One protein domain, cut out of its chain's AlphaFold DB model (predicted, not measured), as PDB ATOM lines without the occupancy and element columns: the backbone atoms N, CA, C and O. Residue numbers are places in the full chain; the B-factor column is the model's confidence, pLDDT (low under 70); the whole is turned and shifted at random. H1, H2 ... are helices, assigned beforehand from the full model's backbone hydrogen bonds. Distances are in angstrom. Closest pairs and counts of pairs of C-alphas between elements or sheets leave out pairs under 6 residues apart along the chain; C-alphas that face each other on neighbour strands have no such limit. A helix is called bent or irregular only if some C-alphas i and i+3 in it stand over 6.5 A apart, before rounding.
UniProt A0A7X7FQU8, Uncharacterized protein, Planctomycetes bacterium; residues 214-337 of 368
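Overview. This is residues 214 to 337 of the 368 residues of an uncharacterized protein of Planctomycetes bacterium (UniProt A0A7X7FQU8). Helices H1, H2 and H3 stand side by side in an up-and-down bundle, each running against the one before; H4 folds back along H3, H5 packs on H3, and of the tail, residues 332 to 337 stick out. The 124 printed residues hold five named helices, H1 to H5 in order, and no named strand: all helix. The whole is compact, radius of gyration of the C-alphas 16.0 A, spanning 60 by 34 by 27 A.

Along the chain. H1, residues 223 to 239, begins at (44.904, 94.140, 26.339). H2 is residues 243 to 260, irregular: C-alphas 255 and 258 are 7.1 A apart. H3, residues 266 to 294, is 41.1 A long. H4 is residues 297 to 308; H5, residues 311 to 314, ends at (43.564, 114.888, 24.923).

Arrangement. The hub, H3, touches the four others; H2 and H3 form a hairpin, closest C-alphas Arg 254 and Gly 273, 4.9 A. H1 and H4 are apart. Every O i to N i+4 pair is within hydrogen-bond range in H3 and H4; H1 has 12 of 13, H2 12 of 14; H5 is too short.

Size, cuts and confidence. The printed part has no cut; the four links are tight. No printed residue is under 70 in pLDDT.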
ATOM      1  N   PRO A 214      42.436  92.079  13.540       97.25
ATOM      2  CA  PRO A 214      41.116  91.840  14.118       97.25
ATOM      3  C   PRO A 214      40.138  92.973  13.805       97.25
ATOM      4  O   PRO A 214      40.536  94.125  13.624       97.25
ATOM      5  N   HIS A 215      38.837  92.684  13.812       97.44
ATOM      6  CA  HIS A 215      37.820  93.726  13.676       97.44
ATOM      7  C   HIS A 215      37.965  94.798  14.767       97.44
ATOM      8  O   HIS A 215      38.072  94.486  15.955       97.44
ATOM      9  N   ALA A 216      37.892  96.070  14.359       96.75
ATOM     10  CA  ALA A 216      38.169  97.212  15.232       96.75
ATOM     11  C   ALA A 216      37.306  97.228  16.506       96.75
ATOM     12  O   ALA A 216      37.802  97.603  17.560       96.75
ATOM     13  N   LEU A 217      36.044  96.786  16.426       97.50
ATOM     14  CA  LEU A 217      35.066  96.856  17.523       97.50
ATOM     15  C   LEU A 217      34.858  95.539  18.287       97.50
ATOM     16  O   LEU A 217      33.960  95.447  19.119       97.50
ATOM     17  N   THR A 218      35.661  94.511  18.021       97.19
ATOM     18  CA  THR A 218      35.670  93.297  18.859       97.19
ATOM     19  C   THR A 218      36.473  93.580  20.123       97.19
ATOM     20  O   THR A 218      37.470  94.275  20.029       97.19
ATOM     21  N   ARG A 219      36.139  93.046  21.298       97.56
ATOM     22  CA  ARG A 219      36.981  93.231  22.498       97.56
ATOM     23  C   ARG A 219      38.377  92.608  22.298       97.56
ATOM     24  O   ARG A 219      38.435  91.496  21.780       97.56
ATOM     25  N   PRO A 220      39.491  93.279  22.651       97.00
ATOM     26  CA  PRO A 220      40.814  92.660  22.600       97.00
ATOM     27  C   PRO A 220      40.925  91.568  23.662       97.00
ATOM     28  O   PRO A 220      40.646  91.815  24.835       97.00
ATOM     29  N   GLU A 221      41.336  90.376  23.242       94.69
ATOM     30  CA  GLU A 221      41.652  89.272  24.153       94.69
ATOM     31  C   GLU A 221      42.907  89.604  24.982       94.69
ATOM     32  O   GLU A 221      42.900  89.458  26.202       94.69
ATOM     33  N   GLN A 222      43.934  90.164  24.333       96.31
ATOM     34  CA  GLN A 222      45.201  90.580  24.934       96.31
ATOM     35  C   GLN A 222      45.224  92.111  24.990       96.31
ATOM     36  O   GLN A 222      45.259  92.764  23.935       96.31
ATOM     37  N   PRO A 223      45.175  92.715  26.194       92.62
ATOM     38  CA  PRO A 223      44.904  94.140  26.339       92.62
ATOM     39  C   PRO A 223      45.892  95.070  25.639       92.62
ATOM     40  O   PRO A 223      45.492  96.114  25.125       92.62
ATOM     41  N   SER A 224      47.175  94.712  25.596       94.94
ATOM     42  CA  SER A 224      48.216  95.570  25.026       94.94
ATOM     43  C   SER A 224      48.199  95.550  23.498       94.94
ATOM     44  O   SER A 224      47.791  96.524  22.863       94.94
ATOM     45  N   PHE A 225      48.589  94.428  22.894       97.94
ATOM     46  CA  PHE A 225      48.777  94.323  21.443       97.94
ATOM     47  C   PHE A 225      47.456  94.224  20.678       97.94
ATOM     48  O   PHE A 225      47.331  94.762  19.575       97.94
ATOM     49  N   GLY A 226      46.431  93.615  21.282       97.75
ATOM     50  CA  GLY A 226      45.095  93.556  20.698       97.75
ATOM     51  C   GLY A 226      44.461  94.942  20.567       97.75
ATOM     52  O   GLY A 226      43.807  95.223  19.561       97.75
ATOM     53  N   PHE A 227      44.673  95.829  21.546       98.38
ATOM     54  CA  PHE A 227      44.211  97.216  21.472       98.38
ATOM     55  C   PHE A 227      44.928  97.990  20.361       98.38
ATOM     56  O   PHE A 227      44.268  98.569  19.499       98.38
ATOM     57  N   LEU A 228      46.263  97.922  20.320       98.69
ATOM     58  CA  LEU A 228      47.061  98.576  19.278       98.69
ATOM     59  C   LEU A 228      46.705  98.078  17.868       98.69
ATOM     60  O   LEU A 228      46.598  98.885  16.950       98.69
ATOM     61  N   SER A 229      46.411  96.784  17.697       98.69
ATOM     62  CA  SER A 229      45.985  96.217  16.405       98.69
ATOM     63  C   SER A 229      44.687  96.839  15.884       98.69
ATOM     64  O   SER A 229      44.512  97.025  14.681       98.69
ATOM     65  N   ARG A 230      43.763  97.200  16.780       98.56
ATOM     66  CA  ARG A 230      42.497  97.851  16.405       98.56
ATOM     67  C   ARG A 230      42.717  99.295  15.988       98.56
ATOM     68  O   ARG A 230      42.111  99.731  15.016       98.56
ATOM     69  N   LEU A 231      43.604 100.007  16.686       98.56
ATOM     70  CA  LEU A 231      43.992 101.365  16.310       98.56
ATOM     71  C   LEU A 231      44.722 101.384  14.963       98.56
ATOM     72  O   LEU A 231      44.374 102.196  14.108       98.56
ATOM     73  N   LEU A 232      45.640 100.438  14.733       98.62
ATOM     74  CA  LEU A 232      46.283 100.256  13.433       98.62
ATOM     75  C   LEU A 232      45.235 100.002  12.344       98.62
ATOM     76  O   LEU A 232      45.245 100.675  11.321       98.62
ATOM     77  N   ARG A 233      44.266  99.107  12.579       98.56
ATOM     78  CA  ARG A 233      43.178  98.867  11.619       98.56
ATOM     79  C   ARG A 233      42.392 100.137  11.300       98.56
ATOM     80  O   ARG A 233      42.092 100.369  10.133       98.56
ATOM     81  N   CYS A 234      42.041 100.948  12.300       98.56
ATOM     82  CA  CYS A 234      41.371 102.225  12.053       98.56
ATOM     83  C   CYS A 234      42.226 103.119  11.149       98.56
ATOM     84  O   CYS A 234      41.732 103.594  10.126       98.56
ATOM     85  N   ARG A 235      43.510 103.288  11.469       98.00
ATOM     86  CA  ARG A 235      44.440 104.073  10.654       98.00
ATOM     87  C   ARG A 235      44.482 103.580   9.202       98.00
ATOM     88  O   ARG A 235      44.261 104.380   8.301       98.00
ATOM     89  N   LEU A 236      44.646 102.277   8.970       97.94
ATOM     90  CA  LEU A 236      44.695 101.721   7.610       97.94
ATOM     91  C   LEU A 236      43.391 101.948   6.826       97.94
ATOM     92  O   LEU A 236      43.435 102.210   5.631       97.94
ATOM     93  N   VAL A 237      42.227 101.935   7.489       98.00
ATOM     94  CA  VAL A 237      40.952 102.310   6.844       98.00
ATOM     95  C   VAL A 237      40.947 103.779   6.404       98.00
ATOM     96  O   VAL A 237      40.374 104.093   5.362       98.00
ATOM     97  N   ALA A 238      41.564 104.689   7.167       97.56
ATOM     98  CA  ALA A 238      41.678 106.093   6.765       97.56
ATOM     99  C   ALA A 238      42.613 106.274   5.564       97.56
ATOM    100  O   ALA A 238      42.340 107.106   4.704       97.56
ATOM    101  N   GLU A 239      43.682 105.483   5.483       94.56
ATOM    102  CA  GLU A 239      44.628 105.515   4.362       94.56
ATOM    103  C   GLU A 239      44.029 104.992   3.041       94.56
ATOM    104  O   GLU A 239      44.584 105.267   1.978       94.56
ATOM    105  N   ASP A 240      42.881 104.307   3.085       93.81
ATOM    106  CA  ASP A 240      42.036 103.983   1.919       93.81
ATOM    107  C   ASP A 240      41.026 105.105   1.592       93.81
ATOM    108  O   ASP A 240      39.977 104.870   0.989       93.81
ATOM    109  N   GLU A 241      41.301 106.326   2.062       94.75
ATOM    110  CA  GLU A 241      40.473 107.534   1.938       94.75
ATOM    111  C   GLU A 241      39.074 107.422   2.577       94.75
ATOM    112  O   GLU A 241      38.202 108.272   2.383       94.75
ATOM    113  N   ARG A 242      38.836 106.403   3.416       97.06
ATOM    114  CA  ARG A 242      37.570 106.215   4.150       97.06
ATOM    115  C   ARG A 242      37.600 106.935   5.496       97.06
ATOM    116  O   ARG A 242      37.294 106.349   6.539       97.06
ATOM    117  N   TYR A 243      37.964 108.214   5.475       98.06
ATOM    118  CA  TYR A 243      38.222 109.010   6.674       98.06
ATOM    119  C   TYR A 243      37.043 109.054   7.649       98.06
ATOM    120  O   TYR A 243      37.222 108.736   8.820       98.06
ATOM    121  N   ALA A 244      35.829 109.355   7.176       97.38
ATOM    122  CA  ALA A 244      34.641 109.422   8.035       97.38
ATOM    123  C   ALA A 244      34.371 108.091   8.764       97.38
ATOM    124  O   ALA A 244      34.091 108.070   9.965       97.38
ATOM    125  N   ALA A 245      34.507 106.967   8.052       97.81
ATOM    126  CA  ALA A 245      34.331 105.639   8.628       97.81
ATOM    127  C   ALA A 245      35.421 105.331   9.663       97.81
ATOM    128  O   ALA A 245      35.114 104.852  10.752       97.81
ATOM    129  N   SER A 246      36.682 105.635   9.354       98.12
ATOM    130  CA  SER A 246      37.803 105.445  10.278       98.12
ATOM    131  C   SER A 246      37.700 106.325  11.534       98.12
ATOM    132  O   SER A 246      37.904 105.848  12.656       98.12
ATOM    133  N   PHE A 247      37.293 107.584  11.370       98.06
ATOM    134  CA  PHE A 247      37.070 108.524  12.464       98.06
ATOM    135  C   PHE A 247      35.967 108.016  13.403       98.06
ATOM    136  O   PHE A 247      36.166 107.929  14.616       98.06
ATOM    137  N   ALA A 248      34.833 107.576  12.843       98.00
ATOM    138  CA  ALA A 248      33.738 106.981  13.605       98.00
ATOM    139  C   ALA A 248      34.134 105.656  14.284       98.00
ATOM    140  O   ALA A 248      33.753 105.406  15.429       98.00
ATOM    141  N   LEU A 249      34.917 104.804  13.613       98.12
ATOM    142  CA  LEU A 249      35.435 103.568  14.205       98.12
ATOM    143  C   LEU A 249      36.328 103.865  15.411       98.12
ATOM    144  O   LEU A 249      36.140 103.258  16.463       98.12
ATOM    145  N   THR A 250      37.244 104.824  15.293       98.19
ATOM    146  CA  THR A 250      38.155 105.194  16.386       98.19
ATOM    147  C   THR A 250      37.408 105.815  17.566       98.19
ATOM    148  O   THR A 250      37.682 105.462  18.713       98.19
ATOM    149  N   LEU A 251      36.381 106.635  17.305       97.50
ATOM    150  CA  LEU A 251      35.475 107.138  18.341       97.50
ATOM    151  C   LEU A 251      34.804 105.995  19.120       97.50
ATOM    152  O   LEU A 251      34.735 106.028  20.349       97.50
ATOM    153  N   ARG A 252      34.324 104.963  18.414       98.38
ATOM    154  CA  ARG A 252      33.685 103.795  19.040       98.38
ATOM    155  C   ARG A 252      34.677 102.919  19.801       98.38
ATOM    156  O   ARG A 252      34.323 102.425  20.866       98.38
ATOM    157  N   VAL A 253      35.904 102.760  19.301       98.19
ATOM    158  CA  VAL A 253      37.001 102.104  20.037       98.19
ATOM    159  C   VAL A 253      37.262 102.836  21.353       98.19
ATOM    160  O   VAL A 253      37.284 102.203  22.405       98.19
ATOM    161  N   ARG A 254      37.378 104.170  21.313       97.00
ATOM    162  CA  ARG A 254      37.570 105.010  22.502       97.00
ATOM    163  C   ARG A 254      36.445 104.830  23.522       97.00
ATOM    164  O   ARG A 254      36.718 104.624  24.701       97.00
ATOM    165  N   ALA A 255      35.192 104.868  23.073       97.00
ATOM    166  CA  ALA A 255      34.028 104.684  23.942       97.00
ATOM    167  C   ALA A 255      33.962 103.275  24.569       97.00
ATOM    168  O   ALA A 255      33.439 103.111  25.669       97.00
ATOM    169  N   ALA A 256      34.508 102.260  23.894       97.69
ATOM    170  CA  ALA A 256      34.501 100.880  24.368       97.69
ATOM    171  C   ALA A 256      35.599 100.562  25.404       97.69
ATOM    172  O   ALA A 256      35.518  99.514  26.049       97.69
ATOM    173  N   CYS A 257      36.594 101.440  25.607       96.69
ATOM    174  CA  CYS A 257      37.725 101.197  26.514       96.69
ATOM    175  C   CYS A 257      37.279 100.758  27.921       96.69
ATOM    176  O   CYS A 257      37.748  99.733  28.412       96.69
ATOM    177  N   ASN A 258      36.314 101.456  28.530       95.12
ATOM    178  CA  ASN A 258      35.822 101.135  29.879       95.12
ATOM    179  C   ASN A 258      35.246  99.713  29.973       95.12
ATOM    180  O   ASN A 258      35.457  99.010  30.958       95.12
ATOM    181  N   GLN A 259      34.544  99.262  28.930       97.31
ATOM    182  CA  GLN A 259      33.974  97.916  28.874       97.31
ATOM    183  C   GLN A 259      35.041  96.851  28.584       97.31
ATOM    184  O   GLN A 259      34.955  95.721  29.071       97.31
ATOM    185  N   TRP A 260      36.033  97.175  27.755       97.81
ATOM    186  CA  TRP A 260      37.073  96.229  27.357       97.81
ATOM    187  C   TRP A 260      38.082  95.957  28.470       97.81
ATOM    188  O   TRP A 260      38.518  94.807  28.612       97.81
ATOM    189  N   PHE A 261      38.381  96.961  29.296       96.88
ATOM    190  CA  PHE A 261      39.405  96.894  30.341       96.88
ATOM    191  C   PHE A 261      38.838  97.169  31.749       96.88
ATOM    192  O   PHE A 261      39.331  98.038  32.459       96.88
ATOM    193  N   PRO A 262      37.847  96.392  32.232       95.75
ATOM    194  CA  PRO A 262      37.147  96.672  33.494       95.75
ATOM    195  C   PRO A 262      38.015  96.516  34.756       95.75
ATOM    196  O   PRO A 262      37.537  96.741  35.861       95.75
ATOM    197  N   LYS A 263      39.262  96.054  34.609       95.75
ATOM    198  CA  LYS A 263      40.227  95.863  35.702       95.75
ATOM    199  C   LYS A 263      41.282  96.968  35.762       95.75
ATOM    200  O   LYS A 263      42.094  96.958  36.680       95.75
ATOM    201  N   GLU A 264      41.319  97.846  34.765       96.25
ATOM    202  CA  GLU A 264      42.249  98.969  34.730       96.25
ATOM    203  C   GLU A 264      41.734 100.117  35.602       96.25
ATOM    204  O   GLU A 264      40.529 100.270  35.817       96.25
ATOM    205  N   THR A 265      42.653 100.922  36.129       96.69
ATOM    206  CA  THR A 265      42.304 102.127  36.884       96.69
ATOM    207  C   THR A 265      41.688 103.184  35.964       96.69
ATOM    208  O   THR A 265      41.840 103.139  34.742       96.69
ATOM    209  N   SER A 266      41.025 104.188  36.548       95.25
ATOM    210  CA  SER A 266      40.480 105.312  35.765       95.25
ATOM    211  C   SER A 266      41.569 106.040  34.965       95.25
ATOM    212  O   SER A 266      41.334 106.423  33.824       95.25
ATOM    213  N   GLU A 267      42.779 106.158  35.518       94.75
ATOM    214  CA  GLU A 267      43.933 106.762  34.838       94.75
ATOM    215  C   GLU A 267      44.409 105.929  33.639       94.75
ATOM    216  O   GLU A 267      44.662 106.473  32.565       94.75
ATOM    217  N   GLN A 268      44.490 104.602  33.789       95.75
ATOM    218  CA  GLN A 268      44.872 103.689  32.705       95.75
ATOM    219  C   GLN A 268      43.835 103.692  31.572       95.75
ATOM    220  O   GLN A 268      44.194 103.789  30.394       95.75
ATOM    221  N   LEU A 269      42.547 103.671  31.928       96.38
ATOM    222  CA  LEU A 269      41.438 103.789  30.981       96.38
ATOM    223  C   LEU A 269      41.475 105.125  30.231       96.38
ATOM    224  O   LEU A 269      41.356 105.144  29.002       96.38
ATOM    225  N   ALA A 270      41.702 106.229  30.948       95.31
ATOM    226  CA  ALA A 270      41.857 107.553  30.357       95.31
ATOM    227  C   ALA A 270      43.060 107.606  29.404       95.31
ATOM    228  O   ALA A 270      42.935 108.117  28.293       95.31
ATOM    229  N   ALA A 271      44.193 106.996  29.766       96.50
ATOM    230  CA  ALA A 271      45.372 106.924  28.907       96.50
ATOM    231  C   ALA A 271      45.116 106.151  27.601       96.50
ATOM    232  O   ALA A 271      45.554 106.580  26.527       96.50
ATOM    233  N   ARG A 272      44.371 105.037  27.649       97.38
ATOM    234  CA  ARG A 272      43.954 104.301  26.439       97.38
ATOM    235  C   ARG A 272      42.986 105.113  25.592       97.38
ATOM    236  O   ARG A 272      43.143 105.179  24.372       97.38
ATOM    237  N   GLY A 273      42.007 105.746  26.236       96.88
ATOM    238  CA  GLY A 273      41.067 106.648  25.577       96.88
ATOM    239  C   GLY A 273      41.781 107.796  24.859       96.88
ATOM    240  O   GLY A 273      41.449 108.100  23.712       96.88
ATOM    241  N   ARG A 274      42.821 108.354  25.487       97.00
ATOM    242  CA  ARG A 274      43.708 109.366  24.907       97.00
ATOM    243  C   ARG A 274      44.485 108.856  23.704       97.00
ATOM    244  O   ARG A 274      44.494 109.542  22.692       97.00
ATOM    245  N   LEU A 275      45.066 107.653  23.743       97.94
ATOM    246  CA  LEU A 275      45.745 107.099  22.559       97.94
ATOM    247  C   LEU A 275      44.781 106.946  21.373       97.94
ATOM    248  O   LEU A 275      45.120 107.300  20.246       97.94
ATOM    249  N   ALA A 276      43.561 106.462  21.622       98.12
ATOM    250  CA  ALA A 276      42.538 106.395  20.581       98.12
ATOM    251  C   ALA A 276      42.168 107.797  20.060       98.12
ATOM    252  O   ALA A 276      42.045 107.981  18.854       98.12
ATOM    253  N   ALA A 277      42.045 108.794  20.941       97.44
ATOM    254  CA  ALA A 277      41.786 110.180  20.551       97.44
ATOM    255  C   ALA A 277      42.934 110.789  19.726       97.44
ATOM    256  O   ALA A 277      42.667 111.513  18.774       97.44
ATOM    257  N   VAL A 278      44.191 110.458  20.036       97.06
ATOM    258  CA  VAL A 278      45.371 110.877  19.264       97.06
ATOM    259  C   VAL A 278      45.283 110.337  17.835       97.06
ATOM    260  O   VAL A 278      45.380 111.103  16.879       97.06
ATOM    261  N   VAL A 279      45.026 109.032  17.679       97.75
ATOM    262  CA  VAL A 279      44.853 108.401  16.357       97.75
ATOM    263  C   VAL A 279      43.660 109.016  15.615       97.75
ATOM    264  O   VAL A 279      43.756 109.323  14.430       97.75
ATOM    265  N   GLN A 280      42.549 109.251  16.316       97.69
ATOM    266  CA  GLN A 280      41.357 109.891  15.758       97.69
ATOM    267  C   GLN A 280      41.644 111.312  15.252       97.69
ATOM    268  O   GLN A 280      41.174 111.682  14.175       97.69
ATOM    269  N   TYR A 281      42.412 112.097  16.008       96.75
ATOM    270  CA  TYR A 281      42.790 113.456  15.632       96.75
ATOM    271  C   TYR A 281      43.679 113.450  14.385       96.75
ATOM    272  O   TYR A 281      43.405 114.192  13.448       96.75
ATOM    273  N   GLU A 282      44.678 112.565  14.307       96.12
ATOM    274  CA  GLU A 282      45.553 112.459  13.130       96.12
ATOM    275  C   GLU A 282      44.787 112.042  11.858       96.12
ATOM    276  O   GLU A 282      44.969 112.630  10.785       96.12
ATOM    277  N   ILE A 283      43.836 111.107  11.986       97.50
ATOM    278  CA  ILE A 283      42.892 110.763  10.909       97.50
ATOM    279  C   ILE A 283      42.098 112.000  10.473       97.50
ATOM    280  O   ILE A 283      41.972 112.264   9.276       97.50
ATOM    281  N   GLY A 284      41.566 112.768  11.428       96.94
ATOM    282  CA  GLY A 284      40.784 113.968  11.141       96.94
ATOM    283  C   GLY A 284      41.607 115.089  10.495       96.94
ATOM    284  O   GLY A 284      41.118 115.718   9.564       96.94
ATOM    285  N   ARG A 285      42.875 115.295  10.884       95.81
ATOM    286  CA  ARG A 285      43.782 116.246  10.208       95.81
ATOM    287  C   ARG A 285      44.025 115.859   8.755       95.81
ATOM    288  O   ARG A 285      43.975 116.709   7.866       95.81
ATOM    289  N   SER A 286      44.270 114.573   8.508       96.31
ATOM    290  CA  SER A 286      44.448 114.045   7.152       96.31
ATOM    291  C   SER A 286      43.185 114.234   6.308       96.31
ATOM    292  O   SER A 286      43.267 114.673   5.159       96.31
ATOM    293  N   TRP A 287      42.016 113.988   6.904       97.69
ATOM    294  CA  TRP A 287      40.723 114.221   6.268       97.69
ATOM    295  C   TRP A 287      40.495 115.699   5.942       97.69
ATOM    296  O   TRP A 287      40.173 116.035   4.804       97.69
ATOM    297  N   LEU A 288      40.736 116.589   6.909       97.00
ATOM    298  CA  LEU A 288      40.624 118.036   6.742       97.00
ATOM    299  C   LEU A 288      41.517 118.522   5.596       97.00
ATOM    300  O   LEU A 288      41.061 119.235   4.706       97.00
ATOM    301  N   LYS A 289      42.772 118.062   5.549       96.50
ATOM    302  CA  LYS A 289      43.707 118.375   4.460       96.50
ATOM    303  C   LYS A 289      43.168 117.940   3.092       96.50
ATOM    304  O   LYS A 289      43.291 118.696   2.126       96.50
ATOM    305  N   GLN A 290      42.576 116.749   2.993       96.81
ATOM    306  CA  GLN A 290      41.961 116.258   1.754       96.81
ATOM    307  C   GLN A 290      40.749 117.114   1.349       96.81
ATOM    308  O   GLN A 290      40.653 117.532   0.193       96.81
ATOM    309  N   LEU A 291      39.853 117.421   2.292       96.94
ATOM    310  CA  LEU A 291      38.655 118.229   2.050       96.94
ATOM    311  C   LEU A 291      39.009 119.646   1.594       96.94
ATOM    312  O   LEU A 291      38.482 120.100   0.575       96.94
ATOM    313  N   THR A 292      39.970 120.291   2.258       96.56
ATOM    314  CA  THR A 292      40.495 121.607   1.867       96.56
ATOM    315  C   THR A 292      41.089 121.568   0.461       96.56
ATOM    316  O   THR A 292      40.772 122.425  -0.362       96.56
ATOM    317  N   LYS A 293      41.880 120.536   0.131       96.38
ATOM    318  CA  LYS A 293      42.429 120.347  -1.222       96.38
ATOM    319  C   LYS A 293      41.334 120.152  -2.280       96.38
ATOM    320  O   LYS A 293      41.506 120.592  -3.411       96.38
ATOM    321  N   SER A 294      40.226 119.504  -1.925       95.88
ATOM    322  CA  SER A 294      39.083 119.275  -2.823       95.88
ATOM    323  C   SER A 294      38.142 120.481  -2.978       95.88
ATOM    324  O   SER A 294      37.242 120.436  -3.811       95.88
ATOM    325  N   GLY A 295      38.320 121.548  -2.186       96.25
ATOM    326  CA  GLY A 295      37.440 122.724  -2.187       96.25
ATOM    327  C   GLY A 295      36.113 122.536  -1.436       96.25
ATOM    328  O   GLY A 295      35.226 123.383  -1.532       96.25
ATOM    329  N   SER A 296      35.965 121.455  -0.667       95.31
ATOM    330  CA  SER A 296      34.738 121.125   0.072       95.31
ATOM    331  C   SER A 296      34.647 121.895   1.396       95.31
ATOM    332  O   SER A 296      34.734 121.298   2.467       95.31
ATOM    333  N   LYS A 297      34.492 123.225   1.330       95.06
ATOM    334  CA  LYS A 297      34.597 124.120   2.499       95.06
ATOM    335  C   LYS A 297      33.676 123.738   3.665       95.06
ATOM    336  O   LYS A 297      34.168 123.563   4.764       95.06
ATOM    337  N   ALA A 298      32.379 123.543   3.424       95.75
ATOM    338  CA  ALA A 298      31.437 123.222   4.502       95.75
ATOM    339  C   ALA A 298      31.816 121.929   5.252       95.75
ATOM    340  O   ALA A 298      31.815 121.899   6.474       95.75
ATOM    341  N   ALA A 299      32.225 120.886   4.522       95.31
ATOM    342  CA  ALA A 299      32.686 119.644   5.139       95.31
ATOM    343  C   ALA A 299      34.023 119.819   5.882       95.31
ATOM    344  O   ALA A 299      34.256 119.154   6.885       95.31
ATOM    345  N   ALA A 300      34.914 120.682   5.384       96.12
ATOM    346  CA  ALA A 300      36.157 121.017   6.076       96.12
ATOM    347  C   ALA A 300      35.865 121.731   7.408       96.12
ATOM    348  O   ALA A 300      36.404 121.319   8.432       96.12
ATOM    349  N   ASP A 301      34.954 122.709   7.402       95.31
ATOM    350  CA  ASP A 301      34.508 123.433   8.598       95.31
ATOM    351  C   ASP A 301      33.886 122.457   9.632       95.31
ATOM    352  O   ASP A 301      34.193 122.525  10.824       95.31
ATOM    353  N   ASP A 302      33.085 121.479   9.181       95.19
ATOM    354  CA  ASP A 302      32.519 120.430  10.049       95.19
ATOM    355  C   ASP A 302      33.610 119.564  10.707       95.19
ATOM    356  O   ASP A 302      33.548 119.255  11.901       95.19
ATOM    357  N   VAL A 303      34.632 119.156   9.945       95.75
ATOM    358  CA  VAL A 303      35.748 118.353  10.472       95.75
ATOM    359  C   VAL A 303      36.610 119.167  11.434       95.75
ATOM    360  O   VAL A 303      37.048 118.633  12.452       95.75
ATOM    361  N   GLU A 304      36.830 120.451  11.160       95.00
ATOM    362  CA  GLU A 304      37.539 121.355  12.066       95.00
ATOM    363  C   GLU A 304      36.812 121.479  13.414       95.00
ATOM    364  O   GLU A 304      37.439 121.343  14.467       95.00
ATOM    365  N   ALA A 305      35.481 121.605  13.404       93.31
ATOM    366  CA  ALA A 305      34.676 121.605  14.625       93.31
ATOM    367  C   ALA A 305      34.781 120.277  15.402       93.31
ATOM    368  O   ALA A 305      34.909 120.277  16.631       93.31
ATOM    369  N   LEU A 306      34.786 119.134  14.702       94.19
ATOM    370  CA  LEU A 306      34.998 117.822  15.327       94.19
ATOM    371  C   LEU A 306      36.388 117.701  15.969       94.19
ATOM    372  O   LEU A 306      36.511 117.142  17.060       94.19
ATOM    373  N   LEU A 307      37.430 118.215  15.310       94.00
ATOM    374  CA  LEU A 307      38.798 118.232  15.831       94.00
ATOM    375  C   LEU A 307      38.923 119.141  17.058       94.00
ATOM    376  O   LEU A 307      39.548 118.741  18.041       94.00
ATOM    377  N   ALA A 308      38.282 120.312  17.046       90.50
ATOM    378  CA  ALA A 308      38.245 121.206  18.199       90.50
ATOM    379  C   ALA A 308      37.628 120.511  19.427       90.50
ATOM    380  O   ALA A 308      38.198 120.563  20.517       90.50
ATOM    381  N   GLY A 309      36.535 119.762  19.239       90.00
ATOM    382  CA  GLY A 309      35.902 118.973  20.302       90.00
ATOM    383  C   GLY A 309      36.728 117.780  20.809       90.00
ATOM    384  O   GLY A 309      36.424 117.224  21.864       90.00
ATOM    385  N   LEU A 310      37.781 117.358  20.097       91.44
ATOM    386  CA  LEU A 310      38.690 116.304  20.569       91.44
ATOM    387  C   LEU A 310      39.741 116.806  21.561       91.44
ATOM    388  O   LEU A 310      40.340 115.978  22.251       91.44
ATOM    389  N   ARG A 311      39.954 118.122  21.663       87.50
ATOM    390  CA  ARG A 311      40.948 118.707  22.571       87.50
ATOM    391  C   ARG A 311      40.720 118.281  24.022       87.50
ATOM    392  O   ARG A 311      41.666 117.836  24.665       87.50
ATOM    393  N   ASP A 312      39.478 118.316  24.492       86.69
ATOM    394  CA  ASP A 312      39.115 117.957  25.873       86.69
ATOM    395  C   ASP A 312      39.367 116.478  26.190       86.69
ATOM    396  O   ASP A 312      39.543 116.091  27.341       86.69
ATOM    397  N   ALA A 313      39.413 115.625  25.163       87.44
ATOM    398  CA  ALA A 313      39.770 114.224  25.335       87.44
ATOM    399  C   ALA A 313      41.288 114.005  25.432       87.44
ATOM    400  O   ALA A 313      41.703 112.931  25.861       87.44
ATOM    401  N   LEU A 314      42.103 114.971  24.998       90.38
ATOM    402  CA  LEU A 314      43.564 114.888  24.923       90.38
ATOM    403  C   LEU A 314      44.262 115.653  26.052       90.38
ATOM    404  O   LEU A 314      45.318 115.223  26.522       90.38
ATOM    405  N   TYR A 315      43.670 116.757  26.501       89.75
ATOM    406  CA  TYR A 315      44.233 117.648  27.509       89.75
ATOM    407  C   TYR A 315      43.507 117.501  28.845       89.75
ATOM    408  O   TYR A 315      42.289 117.372  28.907       89.75
ATOM    409  N   GLU A 316      44.276 117.551  29.926       85.31
ATOM    410  CA  GLU A 316      43.785 117.751  31.283       85.31
ATOM    411  C   GLU A 316      44.120 119.199  31.662       85.31
ATOM    412  O   GLU A 316      45.289 119.554  31.822       85.31
ATOM    413  N   GLN A 317      43.093 120.053  31.750       83.25
ATOM    414  CA  GLN A 317      43.260 121.509  31.862       83.25
ATOM    415  C   GLN A 317      44.062 122.059  30.661       83.25
ATOM    416  O   GLN A 317      43.594 121.977  29.526       83.25
ATOM    417  N   ASP A 318      45.277 122.564  30.888       83.75
ATOM    418  CA  ASP A 318      46.142 123.166  29.864       83.75
ATOM    419  C   ASP A 318      47.350 122.291  29.476       83.75
ATOM    420  O   ASP A 318      48.212 122.706  28.690       83.75
ATOM    421  N   ALA A 319      47.437 121.065  30.003       86.25
ATOM    422  CA  ALA A 319      48.524 120.131  29.722       86.25
ATOM    423  C   ALA A 319      48.004 118.849  29.052       86.25
ATOM    424  O   ALA A 319      46.919 118.380  29.388       86.25
ATOM    425  N   PRO A 320      48.760 118.241  28.118       88.69
ATOM    426  CA  PRO A 320      48.412 116.920  27.613       88.69
ATOM    427  C   PRO A 320      48.366 115.890  28.741       88.69
ATOM    428  O   PRO A 320      49.304 115.797  29.535       88.69
ATOM    429  N   GLY A 321      47.292 115.103  28.794       90.44
ATOM    430  CA  GLY A 321      47.206 113.972  29.712       90.44
ATOM    431  C   GLY A 321      48.095 112.805  29.253       90.44
ATOM    432  O   GLY A 321      48.451 112.717  28.074       90.44
ATOM    433  N   PRO A 322      48.434 111.856  30.143       92.75
ATOM    434  CA  PRO A 322      49.280 110.720  29.788       92.75
ATOM    435  C   PRO A 322      48.605 109.830  28.740       92.75
ATOM    436  O   PRO A 322      47.476 109.379  28.932       92.75
ATOM    437  N   VAL A 323      49.303 109.548  27.642       95.50
ATOM    438  CA  VAL A 323      48.849 108.633  26.587       95.50
ATOM    439  C   VAL A 323      49.308 107.208  26.895       95.50
ATOM    440  O   VAL A 323      50.420 106.992  27.380       95.50
ATOM    441  N   TYR A 324      48.458 106.222  26.602       97.12
ATOM    442  CA  TYR A 324      48.803 104.815  26.773       97.12
ATOM    443  C   TYR A 324      50.003 104.422  25.906       97.12
ATOM    444  O   TYR A 324      49.997 104.596  24.689       97.12
ATOM    445  N   VAL A 325      50.998 103.818  26.546       96.31
ATOM    446  CA  VAL A 325      52.148 103.172  25.917       96.31
ATOM    447  C   VAL A 325      52.357 101.862  26.675       96.31
ATOM    448  O   VAL A 325      52.424 101.908  27.907       96.31
ATOM    449  N   PRO A 326      52.417 100.694  26.008       95.56
ATOM    450  CA  PRO A 326      52.707  99.452  26.713       95.56
ATOM    451  C   PRO A 326      54.116  99.524  27.311       95.56
ATOM    452  O   PRO A 326      55.010 100.131  26.728       95.56
ATOM    453  N   GLU A 327      54.340  98.886  28.457       93.31
ATOM    454  CA  GLU A 327      55.669  98.884  29.090       93.31
ATOM    455  C   GLU A 327      56.757  98.325  28.159       93.31
ATOM    456  O   GLU A 327      57.879  98.827  28.140       93.31
ATOM    457  N   SER A 328      56.391  97.342  27.336       96.31
ATOM    458  CA  SER A 328      57.235  96.780  26.291       96.31
ATOM    459  C   SER A 328      56.428  96.554  25.014       96.31
ATOM    460  O   SER A 328      55.304  96.047  25.071       96.31
ATOM    461  N   ILE A 329      56.988  96.909  23.856       97.38
ATOM    462  CA  ILE A 329      56.337  96.715  22.549       97.38
ATOM    463  C   ILE A 329      56.622  95.344  21.916       97.38
ATOM    464  O   ILE A 329      55.996  94.970  20.924       97.38
ATOM    465  N   VAL A 330      57.518  94.582  22.541       97.56
ATOM    466  CA  VAL A 330      57.758  93.152  22.320       97.56
ATOM    467  C   VAL A 330      57.679  92.473  23.693       97.56
ATOM    468  O   VAL A 330      58.336  92.952  24.618       97.56
ATOM    469  N   PRO A 331      56.887  91.408  23.896       96.81
ATOM    470  CA  PRO A 331      56.824  90.708  25.177       96.81
ATOM    471  C   PRO A 331      58.208  90.316  25.692       96.81
ATOM    472  O   PRO A 331      59.088  89.963  24.907       96.81
ATOM    473  N   ILE A 332      58.400  90.372  27.009       96.31
ATOM    474  CA  ILE A 332      59.613  89.854  27.642       96.31
ATOM    475  C   ILE A 332      59.501  88.327  27.690       96.31
ATOM    476  O   ILE A 332      58.741  87.772  28.475       96.31
ATOM    477  N   LEU A 333      60.223  87.665  26.791       95.88
ATOM    478  CA  LEU A 333      60.347  86.216  26.654       95.88
ATOM    479  C   LEU A 333      61.462  85.649  27.533       95.88
ATOM    480  O   LEU A 333      61.406  84.487  27.921       95.88
ATOM    481  N   VAL A 334      62.484  86.459  27.828       95.75
ATOM    482  CA  VAL A 334      63.607  86.075  28.688       95.75
ATOM    483  C   VAL A 334      63.741  87.090  29.812       95.75
ATOM    484  O   VAL A 334      64.056  88.256  29.578       95.75
ATOM    485  N   GLU A 335      63.489  86.639  31.036       89.88
ATOM    486  CA  GLU A 335      63.649  87.464  32.230       89.88
ATOM    487  C   GLU A 335      65.130  87.721  32.532       89.88
ATOM    488  O   GLU A 335      65.988  86.848  32.377       89.88
ATOM    489  N   SER A 336      65.427  88.938  32.983       80.56
ATOM    490  CA  SER A 336      66.764  89.295  33.449       80.56
ATOM    491  C   SER A 336      67.047  88.627  34.799       80.56
ATOM    492  O   SER A 336      66.234  88.761  35.714       80.56
ATOM    493  N   PRO A 337      68.223  88.007  34.992       71.12
ATOM    494  CA  PRO A 337      68.588  87.383  36.264       71.12
ATOM    495  C   PRO A 337      68.796  88.390  37.412       71.12
ATOM    496  O   PRO A 337      68.883  87.989  38.568       71.12
TER     497      PRO A 337